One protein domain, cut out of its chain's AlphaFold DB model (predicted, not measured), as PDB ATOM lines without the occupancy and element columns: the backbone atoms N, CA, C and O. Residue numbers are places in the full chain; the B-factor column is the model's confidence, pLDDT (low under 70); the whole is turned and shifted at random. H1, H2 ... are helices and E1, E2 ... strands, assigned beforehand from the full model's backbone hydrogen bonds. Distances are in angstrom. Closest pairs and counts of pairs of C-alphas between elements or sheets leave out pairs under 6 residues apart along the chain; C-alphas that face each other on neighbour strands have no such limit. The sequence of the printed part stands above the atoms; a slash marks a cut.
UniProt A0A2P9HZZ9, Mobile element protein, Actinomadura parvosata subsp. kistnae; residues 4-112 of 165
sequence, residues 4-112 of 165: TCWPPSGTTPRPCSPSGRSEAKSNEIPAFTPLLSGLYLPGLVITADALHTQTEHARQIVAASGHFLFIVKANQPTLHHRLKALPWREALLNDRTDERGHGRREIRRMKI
ATOM      1  N   THR A   4     -16.455  12.806   7.244       65.25
ATOM      2  CA  THR A   4     -17.013  11.449   7.189       65.25
ATOM      3  C   THR A   4     -16.984  10.848   8.583       65.25
ATOM      4  O   THR A   4     -15.927  10.791   9.213       65.25
ATOM      5  N   CYS A   5     -18.154  10.412   9.047       67.19
ATOM      6  CA  CYS A   5     -18.340   9.789  10.348       67.19
ATOM      7  C   CYS A   5     -18.542   8.287  10.169       67.19
ATOM      8  O   CYS A   5     -19.440   7.852   9.439       67.19
ATOM      9  N   TRP A   6     -17.723   7.503  10.864       55.03
ATOM     10  CA  TRP A   6     -17.865   6.052  10.913       55.03
ATOM     11  C   TRP A   6     -18.480   5.625  12.251       55.03
ATOM     12  O   TRP A   6     -17.894   5.925  13.296       55.03
ATOM     13  N   PRO A   7     -19.645   4.948  12.242       65.94
ATOM     14  CA  PRO A   7     -20.231   4.372  13.446       65.94
ATOM     15  C   PRO A   7     -19.490   3.089  13.872       65.94
ATOM     16  O   PRO A   7     -18.913   2.395  13.030       65.94
ATOM     17  N   PRO A   8     -19.547   2.714  15.163       51.62
ATOM     18  CA  PRO A   8     -18.806   1.571  15.709       51.62
ATOM     19  C   PRO A   8     -19.276   0.197  15.192       51.62
ATOM     20  O   PRO A   8     -18.557  -0.788  15.331       51.62
ATOM     21  N   SER A   9     -20.457   0.107  14.575       51.81
ATOM     22  CA  SER A   9     -21.119  -1.146  14.178       51.81
ATOM     23  C   SER A   9     -20.829  -1.629  12.747       51.81
ATOM     24  O   SER A   9     -21.509  -2.531  12.267       51.81
ATOM     25  N   GLY A  10     -19.868  -1.037  12.026       48.66
ATOM     26  CA  GLY A  10     -19.571  -1.428  10.636       48.66
ATOM     27  C   GLY A  10     -20.677  -1.078   9.628       48.66
ATOM     28  O   GLY A  10     -20.657  -1.543   8.490       48.66
ATOM     29  N   THR A  11     -21.647  -0.257  10.034       54.31
ATOM     30  CA  THR A  11     -22.665   0.314   9.148       54.31
ATOM     31  C   THR A  11     -22.021   1.321   8.192       54.31
ATOM     32  O   THR A  11     -21.008   1.941   8.520       54.31
ATOM     33  N   THR A  12     -22.614   1.486   7.009       50.78
ATOM     34  CA  THR A  12     -22.156   2.407   5.965       50.78
ATOM     35  C   THR A  12     -21.832   3.794   6.535       50.78
ATOM     36  O   THR A  12     -22.653   4.353   7.273       50.78
ATOM     37  N   PRO A  13     -20.657   4.368   6.204       57.19
ATOM     38  CA  PRO A  13     -20.298   5.706   6.648       57.19
ATOM     39  C   PRO A  13     -21.355   6.698   6.177       57.19
ATOM     40  O   PRO A  13     -21.751   6.700   5.008       57.19
ATOM     41  N   ARG A  14     -21.830   7.535   7.098       55.22
ATOM     42  CA  ARG A  14     -22.800   8.576   6.760       55.22
ATOM     43  C   ARG A  14     -22.010   9.825   6.380       55.22
ATOM     44  O   ARG A  14     -21.238  10.311   7.215       55.22
ATOM     45  N   PRO A  15     -22.163  10.354   5.154       53.22
ATOM     46  CA  PRO A  15     -21.661  11.683   4.863       53.22
ATOM     47  C   PRO A  15     -22.421  12.658   5.762       53.22
ATOM     48  O   PRO A  15     -23.643  12.784   5.671       53.22
ATOM     49  N   CYS A  16     -21.709  13.325   6.667       53.19
ATOM     50  CA  CYS A  16     -22.266  14.471   7.363       53.19
ATOM     51  C   CYS A  16     -22.227  15.623   6.364       53.19
ATOM     52  O   CYS A  16     -21.193  16.264   6.192       53.19
ATOM     53  N   SER A  17     -23.331  15.835   5.652       45.75
ATOM     54  CA  SER A  17     -23.531  17.028   4.836       45.75
ATOM     55  C   SER A  17     -23.997  18.153   5.757       45.75
ATOM     56  O   SER A  17     -25.155  18.130   6.178       45.75
ATOM     57  N   PRO A  18     -23.150  19.133   6.109       47.03
ATOM     58  CA  PRO A  18     -23.662  20.331   6.741       47.03
ATOM     59  C   PRO A  18     -24.532  21.078   5.736       47.03
ATOM     60  O   PRO A  18     -24.116  21.334   4.608       47.03
ATOM     61  N   SER A  19     -25.724  21.484   6.152       43.34
ATOM     62  CA  SER A  19     -26.603  22.391   5.404       43.34
ATOM     63  C   SER A  19     -26.052  23.829   5.308       43.34
ATOM     64  O   SER A  19     -26.782  24.755   4.964       43.34
ATOM     65  N   GLY A  20     -24.766  24.038   5.602       42.50
ATOM     66  CA  GLY A  20     -24.093  25.328   5.547       42.50
ATOM     67  C   GLY A  20     -23.277  25.464   4.270       42.50
ATOM     68  O   GLY A  20     -22.189  24.902   4.154       42.50
ATOM     69  N   ARG A  21     -23.796  26.242   3.318       35.41
ATOM     70  CA  ARG A  21     -23.034  26.774   2.184       35.41
ATOM     71  C   ARG A  21     -21.817  27.520   2.744       35.41
ATOM     72  O   ARG A  21     -21.980  28.533   3.412       35.41
ATOM     73  N   SER A  22     -20.607  27.021   2.494       36.97
ATOM     74  CA  SER A  22     -19.389  27.790   2.754       36.97
ATOM     75  C   SER A  22     -19.387  28.984   1.801       36.97
ATOM     76  O   SER A  22     -19.212  28.805   0.595       36.97
ATOM     77  N   GLU A  23     -19.645  30.187   2.315       37.16
ATOM     78  CA  GLU A  23     -19.418  31.406   1.546       37.16
ATOM     79  C   GLU A  23     -17.956  31.447   1.104       37.16
ATOM     80  O   GLU A  23     -17.027  31.152   1.867       37.16
ATOM     81  N   ALA A  24     -17.779  31.736  -0.182       44.47
ATOM     82  CA  ALA A  24     -16.489  31.788  -0.829       44.47
ATOM     83  C   ALA A  24     -15.563  32.715  -0.031       44.47
ATOM     84  O   ALA A  24     -15.840  33.904   0.098       44.47
ATOM     85  N   LYS A  25     -14.452  32.148   0.462       43.31
ATOM     86  CA  LYS A  25     -13.361  32.828   1.187       43.31
ATOM     87  C   LYS A  25     -13.512  32.960   2.709       43.31
ATOM     88  O   LYS A  25     -12.902  33.845   3.296       43.31
ATOM     89  N   SER A  26     -14.224  32.052   3.374       46.25
ATOM     90  CA  SER A  26     -14.039  31.857   4.820       46.25
ATOM     91  C   SER A  26     -13.059  30.709   5.076       46.25
ATOM     92  O   SER A  26     -13.173  29.641   4.473       46.25
ATOM     93  N   ASN A  27     -12.046  30.953   5.908       55.62
ATOM     94  CA  ASN A  27     -10.974  30.001   6.188       55.62
ATOM     95  C   ASN A  27     -11.568  28.656   6.637       55.62
ATOM     96  O   ASN A  27     -12.355  28.588   7.577       55.62
ATOM     97  N   GLU A  28     -11.176  27.572   5.971       65.31
ATOM     98  CA  GLU A  28     -11.712  26.227   6.211       65.31
ATOM     99  C   GLU A  28     -11.492  25.755   7.664       65.31
ATOM    100  O   GLU A  28     -12.247  24.959   8.201       65.31
ATOM    101  N   ILE A  29     -10.471  26.292   8.329       65.12
ATOM    102  CA  ILE A  29     -10.076  25.937   9.695       65.12
ATOM    103  C   ILE A  29     -11.115  26.373  10.752       65.12
ATOM    104  O   ILE A  29     -11.617  25.511  11.475       65.12
ATOM    105  N   PRO A  30     -11.501  27.662  10.874       68.75
ATOM    106  CA  PRO A  30     -12.500  28.084  11.859       68.75
ATOM    107  C   PRO A  30     -13.890  27.486  11.620       68.75
ATOM    108  O   PRO A  30     -14.645  27.334  12.576       68.75
ATOM    109  N   ALA A  31     -14.224  27.096  10.387       75.12
ATOM    110  CA  ALA A  31     -15.489  26.430  10.088       75.12
ATOM    111  C   ALA A  31     -15.573  24.999  10.663       75.12
ATOM    112  O   ALA A  31     -16.662  24.437  10.733       75.12
ATOM    113  N   PHE A  32     -14.457  24.403  11.100       77.94
ATOM    114  CA  PHE A  32     -14.421  23.007  11.547       77.94
ATOM    115  C   PHE A  32     -15.026  22.835  12.941       77.94
ATOM    116  O   PHE A  32     -15.790  21.904  13.183       77.94
ATOM    117  N   THR A  33     -14.736  23.771  13.845       78.06
ATOM    118  CA  THR A  33     -15.217  23.732  15.231       78.06
ATOM    119  C   THR A  33     -16.751  23.781  15.327       78.06
ATOM    120  O   THR A  33     -17.318  22.895  15.967       78.06
ATOM    121  N   PRO A  34     -17.468  24.721  14.668       80.12
ATOM    122  CA  PRO A  34     -18.933  24.742  14.696       80.12
ATOM    123  C   PRO A  34     -19.568  23.467  14.132       80.12
ATOM    124  O   PRO A  34     -20.606  23.028  14.620       80.12
ATOM    125  N   LEU A  35     -18.933  22.854  13.127       82.06
ATOM    126  CA  LEU A  35     -19.402  21.600  12.539       82.06
ATOM    127  C   LEU A  35     -19.301  20.430  13.519       82.06
ATOM    128  O   LEU A  35     -20.227  19.629  13.590       82.06
ATOM    129  N   LEU A  36     -18.212  20.341  14.290       80.88
ATOM    130  CA  LEU A  36     -18.067  19.318  15.326       80.88
ATOM    131  C   LEU A  36     -19.083  19.488  16.457       80.88
ATOM    132  O   LEU A  36     -19.658  18.497  16.899       80.88
ATOM    133  N   SER A  37     -19.335  20.725  16.897       79.38
ATOM    134  CA  SER A  37     -20.287  21.012  17.979       79.38
ATOM    135  C   SER A  37     -21.727  20.616  17.642       79.38
ATOM    136  O   SER A  37     -22.517  20.353  18.543       79.38
ATOM    137  N   GLY A  38     -22.078  20.559  16.353       80.19
ATOM    138  CA  GLY A  38     -23.394  20.117  15.890       80.19
ATOM    139  C   GLY A  38     -23.583  18.597  15.843       80.19
ATOM    140  O   GLY A  38     -24.664  18.140  15.477       80.19
ATOM    141  N   LEU A  39     -22.557  17.801  16.168       82.38
ATOM    142  CA  LEU A  39     -22.587  16.342  16.058       82.38
ATOM    143  C   LEU A  39     -22.585  15.663  17.433       82.38
ATOM    144  O   LEU A  39     -21.866  16.055  18.347       82.38
ATOM    145  N   TYR A  40     -23.336  14.568  17.552       84.25
ATOM    146  CA  TYR A  40     -23.206  13.645  18.679       84.25
ATOM    147  C   TYR A  40     -22.004  12.721  18.439       84.25
ATOM    148  O   TYR A  40     -22.095  11.757  17.684       84.25
ATOM    149  N   LEU A  41     -20.861  13.066  19.036       84.69
ATOM    150  CA  LEU A  41     -19.558  12.431  18.802       84.69
ATOM    151  C   LEU A  41     -19.248  11.113  19.552       84.69
ATOM    152  O   LEU A  41     -18.344  10.417  19.077       84.69
ATOM    153  N   PRO A  42     -19.915  10.721  20.661       87.62
ATOM    154  CA  PRO A  42     -19.551   9.508  21.394       87.62
ATOM    155  C   PRO A  42     -19.486   8.249  20.521       87.62
ATOM    156  O   PRO A  42     -20.464   7.861  19.882       87.62
ATOM    157  N   GLY A  43     -18.313   7.609  20.492       81.75
ATOM    158  CA  GLY A  43     -18.067   6.377  19.731       81.75
ATOM    159  C   GLY A  43     -17.935   6.549  18.210       81.75
ATOM    160  O   GLY A  43     -17.722   5.555  17.514       81.75
ATOM    161  N   LEU A  44     -18.026   7.772  17.678       87.19
ATOM    162  CA  LEU A  44     -17.793   8.045  16.257       87.19
ATOM    163  C   LEU A  44     -16.305   8.199  15.953       87.19
ATOM    164  O   LEU A  44     -15.558   8.794  16.729       87.19
ATOM    165  N   VAL A  45     -15.885   7.726  14.776       88.38
ATOM    166  CA  VAL A  45     -14.562   8.040  14.218       88.38
ATOM    167  C   VAL A  45     -14.700   9.161  13.193       88.38
ATOM    168  O   VAL A  45     -15.368   8.999  12.169       88.38
ATOM    169  N   ILE A  46     -14.045  10.288  13.468       88.31
ATOM    170  CA  ILE A  46     -14.000  11.465  12.601       88.31
ATOM    171  C   ILE A  46     -12.753  11.419  11.721       88.31
ATOM    172  O   ILE A  46     -11.624  11.381  12.214       88.31
ATOM    173  N   THR A  47     -12.945  11.473  10.408       88.19
ATOM    174  CA  THR A  47     -11.845  11.592   9.442       88.19
ATOM    175  C   THR A  47     -11.860  12.972   8.793       88.19
ATOM    176  O   THR A  47     -12.922  13.423   8.357       88.19
ATOM    177  N   ALA A  48     -10.702  13.621   8.687       85.81
ATOM    178  CA  ALA A  48     -10.558  14.931   8.053       85.81
ATOM    179  C   ALA A  48      -9.212  15.053   7.317       85.81
ATOM    180  O   ALA A  48      -8.281  14.284   7.572       85.81
ATOM    181  N   ASP A  49      -9.115  16.019   6.397       81.94
ATOM    182  CA  ASP A  49      -7.873  16.295   5.664       81.94
ATOM    183  C   ASP A  49      -6.766  16.827   6.596       81.94
ATOM    184  O   ASP A  49      -7.004  17.310   7.702       81.94
ATOM    185  N   ALA A  50      -5.527  16.762   6.121       79.19
ATOM    186  CA  ALA A  50      -4.311  17.109   6.831       79.19
ATOM    187  C   ALA A  50      -4.293  18.533   7.402       79.19
ATOM    188  O   ALA A  50      -3.654  18.754   8.435       79.19
ATOM    189  N   LEU A  51      -4.992  19.482   6.769       82.38
ATOM    190  CA  LEU A  51      -5.141  20.858   7.263       82.38
ATOM    191  C   LEU A  51      -5.877  20.930   8.613       82.38
ATOM    192  O   LEU A  51      -5.621  21.833   9.410       82.38
ATOM    193  N   HIS A  52      -6.720  19.939   8.911       80.44
ATOM    194  CA  HIS A  52      -7.488  19.837  10.157       80.44
ATOM    195  C   HIS A  52      -6.752  19.059  11.255       80.44
ATOM    196  O   HIS A  52      -7.296  18.855  12.338       80.44
ATOM    197  N   THR A  53      -5.490  18.668  11.027       83.75
ATOM    198  CA  THR A  53      -4.614  18.068  12.052       83.75
ATOM    199  C   THR A  53      -4.138  19.138  13.038       83.75
ATOM    200  O   THR A  53      -2.961  19.514  13.086       83.75
ATOM    201  N   GLN A  54      -5.079  19.661  13.817       87.06
ATOM    202  CA  GLN A  54      -4.854  20.685  14.825       87.06
ATOM    203  C   GLN A  54      -5.126  20.115  16.204       87.06
ATOM    204  O   GLN A  54      -6.087  19.376  16.422       87.06
ATOM    205  N   THR A  55      -4.271  20.488  17.150       87.31
ATOM    206  CA  THR A  55      -4.369  20.065  18.547       87.31
ATOM    207  C   THR A  55      -5.739  20.403  19.129       87.31
ATOM    208  O   THR A  55      -6.324  19.580  19.821       87.31
ATOM    209  N   GLU A  56      -6.283  21.579  18.817       87.06
ATOM    210  CA  GLU A  56      -7.560  22.010  19.386       87.06
ATOM    211  C   GLU A  56      -8.744  21.173  18.889       87.06
ATOM    212  O   GLU A  56      -9.563  20.722  19.687       87.06
ATOM    213  N   HIS A  57      -8.775  20.842  17.598       87.69
ATOM    214  CA  HIS A  57      -9.781  19.940  17.036       87.69
ATOM    215  C   HIS A  57      -9.715  18.542  17.661       87.69
ATOM    216  O   HIS A  57     -10.740  17.972  18.029       87.69
ATOM    217  N   ALA A  58      -8.507  18.002  17.843       88.31
ATOM    218  CA  ALA A  58      -8.332  16.714  18.506       88.31
ATOM    219  C   ALA A  58      -8.789  16.750  19.975       88.31
ATOM    220  O   ALA A  58      -9.427  15.804  20.431       88.31
ATOM    221  N   ARG A  59      -8.525  17.844  20.708       89.62
ATOM    222  CA  ARG A  59      -9.016  18.021  22.088       89.62
ATOM    223  C   ARG A  59     -10.535  18.029  22.153       89.62
ATOM    224  O   ARG A  59     -11.083  17.329  22.994       89.62
ATOM    225  N   GLN A  60     -11.198  18.769  21.268       88.44
ATOM    226  CA  GLN A  60     -12.662  18.840  21.229       88.44
ATOM    227  C   GLN A  60     -13.291  17.467  20.974       88.44
ATOM    228  O   GLN A  60     -14.208  17.070  21.689       88.44
ATOM    229  N   ILE A  61     -12.754  16.707  20.015       89.56
ATOM    230  CA  ILE A  61     -13.241  15.355  19.709       89.56
ATOM    231  C   ILE A  61     -13.047  14.420  20.909       89.56
ATOM    232  O   ILE A  61     -13.976  13.712  21.290       89.56
ATOM    233  N   VAL A  62     -11.863  14.435  21.532       88.69
ATOM    234  CA  VAL A  62     -11.566  13.589  22.699       88.69
ATOM    235  C   VAL A  62     -12.429  13.971  23.904       88.69
ATOM    236  O   VAL A  62     -12.949  13.083  24.577       88.69
ATOM    237  N   ALA A  63     -12.629  15.267  24.159       88.25
ATOM    238  CA  ALA A  63     -13.490  15.757  25.237       88.25
ATOM    239  C   ALA A  63     -14.949  15.306  25.055       88.25
ATOM    240  O   ALA A  63     -15.623  14.984  26.029       88.25
ATOM    241  N   ALA A  64     -15.411  15.201  23.808       88.19
ATOM    242  CA  ALA A  64     -16.730  14.683  23.462       88.19
ATOM    243  C   ALA A  64     -16.793  13.142  23.348       88.19
ATOM    244  O   ALA A  64     -17.769  12.605  22.825       88.19
ATOM    245  N   SER A  65     -15.773  12.412  23.826       87.81
ATOM    246  CA  SER A  65     -15.675  10.940  23.750       87.81
ATOM    247  C   SER A  65     -15.718  10.363  22.325       87.81
ATOM    248  O   SER A  65     -16.124   9.217  22.113       87.81
ATOM    249  N   GLY A  66     -15.295  11.154  21.339       88.25
ATOM    250  CA  GLY A  66     -15.112  10.720  19.962       88.25
ATOM    251  C   GLY A  66     -13.700  10.200  19.685       88.25
ATOM    252  O   GLY A  66     -12.755  10.379  20.460       88.25
ATOM    253  N   HIS A  67     -13.543   9.579  18.523       89.00
ATOM    254  CA  HIS A  67     -12.273   9.124  17.970       89.00
ATOM    255  C   HIS A  67     -11.957   9.887  16.681       89.00
ATOM    256  O   HIS A  67     -12.851  10.420  16.027       89.00
ATOM    257  N   PHE A  68     -10.688   9.928  16.273       90.38
ATOM    258  CA  PHE A  68     -10.293  10.591  15.031       90.38
ATOM    259  C   PHE A  68      -9.228   9.806  14.257       90.38
ATOM    260  O   PHE A  68      -8.409   9.095  14.838       90.38
ATOM    261  N   LEU A  69      -9.224   9.983  12.936       89.75
ATOM    262  CA  LEU A  69      -8.174   9.545  12.019       89.75
ATOM    263  C   LEU A  69      -7.766  10.739  11.152       89.75
ATOM    264  O   LEU A  69      -8.433  11.076  10.173       89.75
ATOM    265  N   PHE A  70      -6.674  11.392  11.542       89.44
ATOM    266  CA  PHE A  70      -6.144  12.568  10.856       89.44
ATOM    267  C   PHE A  70      -4.877  12.242  10.073       89.44
ATOM    268  O   PHE A  70      -4.070  11.396  10.465       89.44
ATOM    269  N   ILE A  71      -4.699  12.943   8.955       88.06
ATOM    270  CA  ILE A  71      -3.551  12.766   8.067       88.06
ATOM    271  C   ILE A  71      -2.448  13.739   8.482       88.06
ATOM    272  O   ILE A  71      -2.497  14.924   8.170       88.06
ATOM    273  N   VAL A  72      -1.400  13.238   9.129       87.25
ATOM    274  CA  VAL A  72      -0.241  14.072   9.470       87.25
ATOM    275  C   VAL A  72       0.685  14.204   8.259       87.25
ATOM    276  O   VAL A  72       1.218  13.208   7.766       87.25
ATOM    277  N   LYS A  73       0.911  15.438   7.796       84.88
ATOM    278  CA  LYS A  73       1.883  15.772   6.741       84.88
ATOM    279  C   LYS A  73       3.022  16.626   7.318       84.88
ATOM    280  O   LYS A  73       3.178  16.769   8.529       84.88
ATOM    281  N   ALA A  74       3.838  17.205   6.439       78.00
ATOM    282  CA  ALA A  74       4.949  18.080   6.810       78.00
ATOM    283  C   ALA A  74       4.519  19.418   7.451       78.00
ATOM    284  O   ALA A  74       5.369  20.118   7.986       78.00
ATOM    285  N   ASN A  75       3.221  19.751   7.450       75.19
ATOM    286  CA  ASN A  75       2.670  20.915   8.155       75.19
ATOM    287  C   ASN A  75       2.808  20.824   9.687       75.19
ATOM    288  O   ASN A  75       2.684  21.835  10.366       75.19
ATOM    289  N   GLN A  76       3.078  19.632  10.228       79.75
ATOM    290  CA  GLN A  76       3.353  19.400  11.645       79.75
ATOM    291  C   GLN A  76       4.704  18.677  11.798       79.75
ATOM    292  O   GLN A  76       4.732  17.477  12.086       79.75
ATOM    293  N   PRO A  77       5.846  19.358  11.579       84.56
ATOM    294  CA  PRO A  77       7.145  18.708  11.383       84.56
ATOM    295  C   PRO A  77       7.585  17.866  12.587       84.56
ATOM    296  O   PRO A  77       8.008  16.723  12.415       84.56
ATOM    297  N   THR A  78       7.409  18.378  13.808       88.00
ATOM    298  CA  THR A  78       7.747  17.659  15.048       88.00
ATOM    299  C   THR A  78       6.891  16.407  15.232       88.00
ATOM    300  O   THR A  78       7.410  15.339  15.559       88.00
ATOM    301  N   LEU A  79       5.578  16.516  14.996       87.94
ATOM    302  CA  LEU A  79       4.650  15.390  15.106       87.94
ATOM    303  C   LEU A  79       4.957  14.330  14.046       87.94
ATOM    304  O   LEU A  79       5.091  13.151  14.361       87.94
ATOM    305  N   HIS A  80       5.134  14.763  12.802       89.19
ATOM    306  CA  HIS A  80       5.462  13.903  11.676       89.19
ATOM    307  C   HIS A  80       6.790  13.161  11.886       89.19
ATOM    308  O   HIS A  80       6.865  11.958  11.636       89.19
ATOM    309  N   HIS A  81       7.821  13.835  12.410       89.38
ATOM    310  CA  HIS A  81       9.097  13.201  12.745       89.38
ATOM    311  C   HIS A  81       8.932  12.121  13.824       89.38
ATOM    312  O   HIS A  81       9.387  10.992  13.640       89.38
ATOM    313  N   ARG A  82       8.210  12.423  14.914       89.19
ATOM    314  CA  ARG A  82       7.942  11.449  15.988       89.19
ATOM    315  C   ARG A  82       7.144  10.242  15.494       89.19
ATOM    316  O   ARG A  82       7.465   9.118  15.862       89.19
ATOM    317  N   LEU A  83       6.143  10.455  14.637       90.00
ATOM    318  CA  LEU A  83       5.364   9.364  14.047       90.00
ATOM    319  C   LEU A  83       6.210   8.497  13.112       90.00
ATOM    320  O   LEU A  83       6.076   7.278  13.138       90.00
ATOM    321  N   LYS A  84       7.125   9.080  12.327       89.69
ATOM    322  CA  LYS A  84       8.059   8.310  11.489       89.69
ATOM    323  C   LYS A  84       9.046   7.465  12.296       89.69
ATOM    324  O   LYS A  84       9.450   6.412  11.811       89.69
ATOM    325  N   ALA A  85       9.403   7.903  13.502       90.06
ATOM    326  CA  ALA A  85      10.318   7.196  14.397       90.06
ATOM    327  C   ALA A  85       9.679   6.004  15.141       90.06
ATOM    328  O   ALA A  85      10.373   5.296  15.872       90.06
ATOM    329  N   LEU A  86       8.370   5.765  14.986       90.06
ATOM    330  CA  LEU A  86       7.724   4.571  15.532       90.06
ATOM    331  C   LEU A  86       8.294   3.290  14.886       90.06
ATOM    332  O   LEU A  86       8.728   3.331  13.730       90.06
ATOM    333  N   PRO A  87       8.269   2.139  15.589       90.62
ATOM    334  CA  PRO A  87       8.815   0.870  15.101       90.62
ATOM    335  C   PRO A  87       7.923   0.231  14.018       90.62
ATOM    336  O   PRO A  87       7.437  -0.890  14.136       90.62
ATOM    337  N   TRP A  88       7.711   0.929  12.900       90.75
ATOM    338  CA  TRP A  88       6.854   0.490  11.791       90.75
ATOM    339  C   TRP A  88       7.308  -0.813  11.130       90.75
ATOM    340  O   TRP A  88       6.522  -1.444  10.418       90.75
ATOM    341  N   ARG A  89       8.574  -1.202  11.310       89.00
ATOM    342  CA  ARG A  89       9.097  -2.493  10.845       89.00
ATOM    343  C   ARG A  89       8.520  -3.662  11.647       89.00
ATOM    344  O   ARG A  89       8.258  -4.697  11.053       89.00
ATOM    345  N   GLU A  90       8.272  -3.458  12.936       89.69
ATOM    346  CA  GLU A  90       7.704  -4.453  13.856       89.69
ATOM    347  C   GLU A  90       6.168  -4.428  13.859       89.69
ATOM    348  O   GLU A  90       5.524  -5.407  14.226       89.69
ATOM    349  N   ALA A  91       5.562  -3.316  13.428       89.38
ATOM    350  CA  ALA A  91       4.113  -3.189  13.334       89.38
ATOM    351  C   ALA A  91       3.510  -4.184  12.326       89.38
ATOM    352  O   ALA A  91       3.961  -4.282  11.175       89.38
ATOM    353  N   LEU A  92       2.436  -4.858  12.753       90.62
ATOM    354  CA  LEU A  92       1.667  -5.778  11.921       90.62
ATOM    355  C   LEU A  92       1.112  -5.057  10.687       90.62
ATOM    356  O   LEU A  92       0.635  -3.922  10.763       90.62
ATOM    357  N   LEU A  93       1.183  -5.728   9.538       92.06
ATOM    358  CA  LEU A  93       0.511  -5.299   8.317       92.06
ATOM    359  C   LEU A  93      -0.945  -5.761   8.386       92.06
ATOM    360  O   LEU A  93      -1.218  -6.949   8.255       92.06
ATOM    361  N   ASN A  94      -1.858  -4.823   8.611       91.56
ATOM    362  CA  ASN A  94      -3.285  -5.105   8.747       91.56
ATOM    363  C   ASN A  94      -3.984  -5.214   7.395       91.56
ATOM    364  O   ASN A  94      -4.877  -6.038   7.243       91.56
ATOM    365  N   ASP A  95      -3.573  -4.393   6.431       93.00
ATOM    366  CA  ASP A  95      -4.135  -4.409   5.085       93.00
ATOM    367  C   ASP A  95      -3.104  -3.954   4.047       93.00
ATOM    368  O   ASP A  95      -2.179  -3.184   4.349       93.00
ATOM    369  N   ARG A  96      -3.252  -4.441   2.813       94.69
ATOM    370  CA  ARG A  96      -2.447  -4.020   1.668       94.69
ATOM    371  C   ARG A  96      -3.236  -4.145   0.372       94.69
ATOM    372  O   ARG A  96      -3.587  -5.251  -0.026       94.69
ATOM    373  N   THR A  97      -3.323  -3.044  -0.365       95.38
ATOM    374  CA  THR A  97      -3.780  -3.043  -1.759       95.38
ATOM    375  C   THR A  97      -2.615  -2.755  -2.706       95.38
ATOM    376  O   THR A  97      -1.638  -2.091  -2.340       95.38
ATOM    377  N   ASP A  98      -2.672  -3.322  -3.909       96.06
ATOM    378  CA  ASP A  98      -1.689  -3.138  -4.984       96.06
ATOM    379  C   ASP A  98      -2.460  -3.037  -6.298       96.06
ATOM    380  O   ASP A  98      -2.938  -4.036  -6.832       96.06
ATOM    381  N   GLU A  99      -2.639  -1.812  -6.770       95.62
ATOM    382  CA  GLU A  99      -3.461  -1.490  -7.928       95.62
ATOM    383  C   GLU A  99      -2.586  -0.925  -9.045       95.62
ATOM    384  O   GLU A  99      -1.587  -0.239  -8.808       95.62
ATOM    385  N   ARG A 100      -2.954  -1.218 -10.293       95.00
ATOM    386  CA  ARG A 100      -2.326  -0.643 -11.484       95.00
ATOM    387  C   ARG A 100      -3.411  -0.055 -12.372       95.00
ATOM    388  O   ARG A 100      -4.339  -0.761 -12.744       95.00
ATOM    389  N   GLY A 101      -3.272   1.215 -12.727       92.62
ATOM    390  CA  GLY A 101      -4.229   1.930 -13.565       92.62
ATOM    391  C   GLY A 101      -3.637   3.235 -14.082       92.62
ATOM    392  O   GLY A 101      -2.809   3.850 -13.414       92.62
ATOM    393  N   HIS A 102      -4.025   3.640 -15.294       90.12
ATOM    394  CA  HIS A 102      -3.595   4.899 -15.926       90.12
ATOM    395  C   HIS A 102      -2.069   5.127 -15.921       90.12
ATOM    396  O   HIS A 102      -1.590   6.221 -15.639       90.12
ATOM    397  N   GLY A 103      -1.287   4.070 -16.175       93.75
ATOM    398  CA  GLY A 103       0.182   4.138 -16.177       93.75
ATOM    399  C   GLY A 103       0.830   4.239 -14.789       93.75
ATOM    400  O   GLY A 103       2.052   4.284 -14.687       93.75
ATOM    401  N   ARG A 104       0.042   4.228 -13.709       94.50
ATOM    402  CA  ARG A 104       0.522   4.287 -12.327       94.50
ATOM    403  C   ARG A 104       0.289   2.961 -11.609       94.50
ATOM    404  O   ARG A 104      -0.731   2.301 -11.790       94.50
ATOM    405  N   ARG A 105       1.235   2.597 -10.742       94.94
ATOM    406  CA  ARG A 105       1.061   1.558  -9.723       94.94
ATOM    407  C   ARG A 105       0.902   2.214  -8.359       94.94
ATOM    408  O   ARG A 105       1.738   3.028  -7.969       94.94
ATOM    409  N   GLU A 106      -0.147   1.859  -7.636       96.25
ATOM    410  CA  GLU A 106      -0.427   2.355  -6.297       96.25
ATOM    411  C   GLU A 106      -0.404   1.203  -5.294       96.25
ATOM    412  O   GLU A 106      -1.077   0.194  -5.471       96.25
ATOM    413  N   ILE A 107       0.387   1.354  -4.230       95.50
ATOM    414  CA  ILE A 107       0.461   0.383  -3.137       95.50
ATOM    415  C   ILE A 107       0.041   1.096  -1.855       95.50
ATOM    416  O   ILE A 107       0.758   1.984  -1.388       95.50
ATOM    417  N   ARG A 108      -1.083   0.689  -1.261       94.31
ATOM    418  CA  ARG A 108      -1.539   1.191   0.045       94.31
ATOM    419  C   ARG A 108      -1.265   0.129   1.098       94.31
ATOM    420  O   ARG A 108      -1.440  -1.058   0.844       94.31
ATOM    421  N   ARG A 109      -0.776   0.536   2.268       94.06
ATOM    422  CA  ARG A 109      -0.489  -0.361   3.396       94.06
ATOM    423  C   ARG A 109      -1.069   0.243   4.661       94.06
ATOM    424  O   ARG A 109      -0.736   1.379   4.990       94.06
ATOM    425  N   MET A 110      -1.869  -0.531   5.380       93.38
ATOM    426  CA  MET A 110      -2.356  -0.171   6.704       93.38
ATOM    427  C   MET A 110      -1.546  -0.927   7.750       93.38
ATOM    428  O   MET A 110      -1.446  -2.153   7.709       93.38
ATOM    429  N   LYS A 111      -0.963  -0.188   8.689       92.50
ATOM    430  CA  LYS A 111      -0.259  -0.743   9.841       92.50
ATOM    431  C   LYS A 111      -0.779  -0.084  11.101       92.50
ATOM    432  O   LYS A 111      -0.958   1.132  11.120       92.50
ATOM    433  N   ILE A 112      -0.957  -0.872  12.152       91.12
ATOM    434  CA  ILE A 112      -1.336  -0.370  13.469       91.12
ATOM    435  C   ILE A 112      -0.117  -0.466  14.383       91.12
ATOM    436  O   ILE A 112       0.444  -1.539  14.592       91.12
TER     437      ILE A 112
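This is residues 4 to 112 of the 165 residues of the protein "Mobile element protein" of Actinomadura parvosata subsp. kistnae (UniProt A0A2P9HZZ9). A small twisted sheet, E2, E1, E3, E4, has H2 over its E4 side and H1 lined up beside H2, while a long separate hairpin, E5 and E6, is set off from this part, with H3 on the way between. The hairpin's tip, residues 100 to 105, sticks out. The 109 printed residues hold three named helices and six named strands, in the order E1 E2 H1 E3 H2 E4 H3 E5 E6; the larger sheet is mixed, the hairpin antiparallel. The class is mixed, with 54 residues, under half, in named elements; the whole is loose, radius of gyration of the C-alphas 16.6 A, spanning 40 by 34 by 34 A.

E3, residues 45 to 48, is parallel to E4, residues 67 to 70, with N 46 and O 67 2.8 A apart. E1, residues 4 to 6, is antiparallel to E3, with N 6 and O 45 3.1 A apart. E2, residues 14 to 16, forms a hairpin with E1, with N 14 and O 5 3.4 A apart. H2, residues 55 to 63, is on the sheet and over E4, at a height of 9.1 A over a local plane only just fitted, to 6 C-alphas; their closest C-alphas, of Ile 61 and His 67, are 6.5 A apart. E3, H2 and E4 form a strand-helix-strand unit, two parallel neighbour strands with a helix between them in the chain, with a right-handed crossover. H1, residues 32 to 37, only just touches H2, with 3 pairs of C-alphas within 8 A, the closest those of Thr 33 and His 57, 6.9 A; their tilt is a shallow 13 degrees, the same way. E2, H1 and E3 form a split unit, with E1 between the strands and a right-handed crossover. H3, residues 77 to 84, touches no helix. E5, residues 93 to 101, and E6, residues 104 to 111, form a hairpin, with N 97 and O 108 3.0 A apart; both are apart from E4. In H1, H2 and H3 every O i to N i+4 pair is within hydrogen-bond range.

E1 begins at C-alpha 4, (-17.013, 11.449, 7.189). H2 is 12.1 A long, H3 10.4 A, E5 23.5 A and E6 22.7 A. E6 ends at C-alpha 111, (-0.259, -0.743, 9.841).

The C-alphas farthest apart, of Glu 23 and Glu 90, are 46.6 A apart. The printed part has no cut; the link from E2 to H1, 15 residues, is long. Residues 4 to 30 have pLDDT under 70.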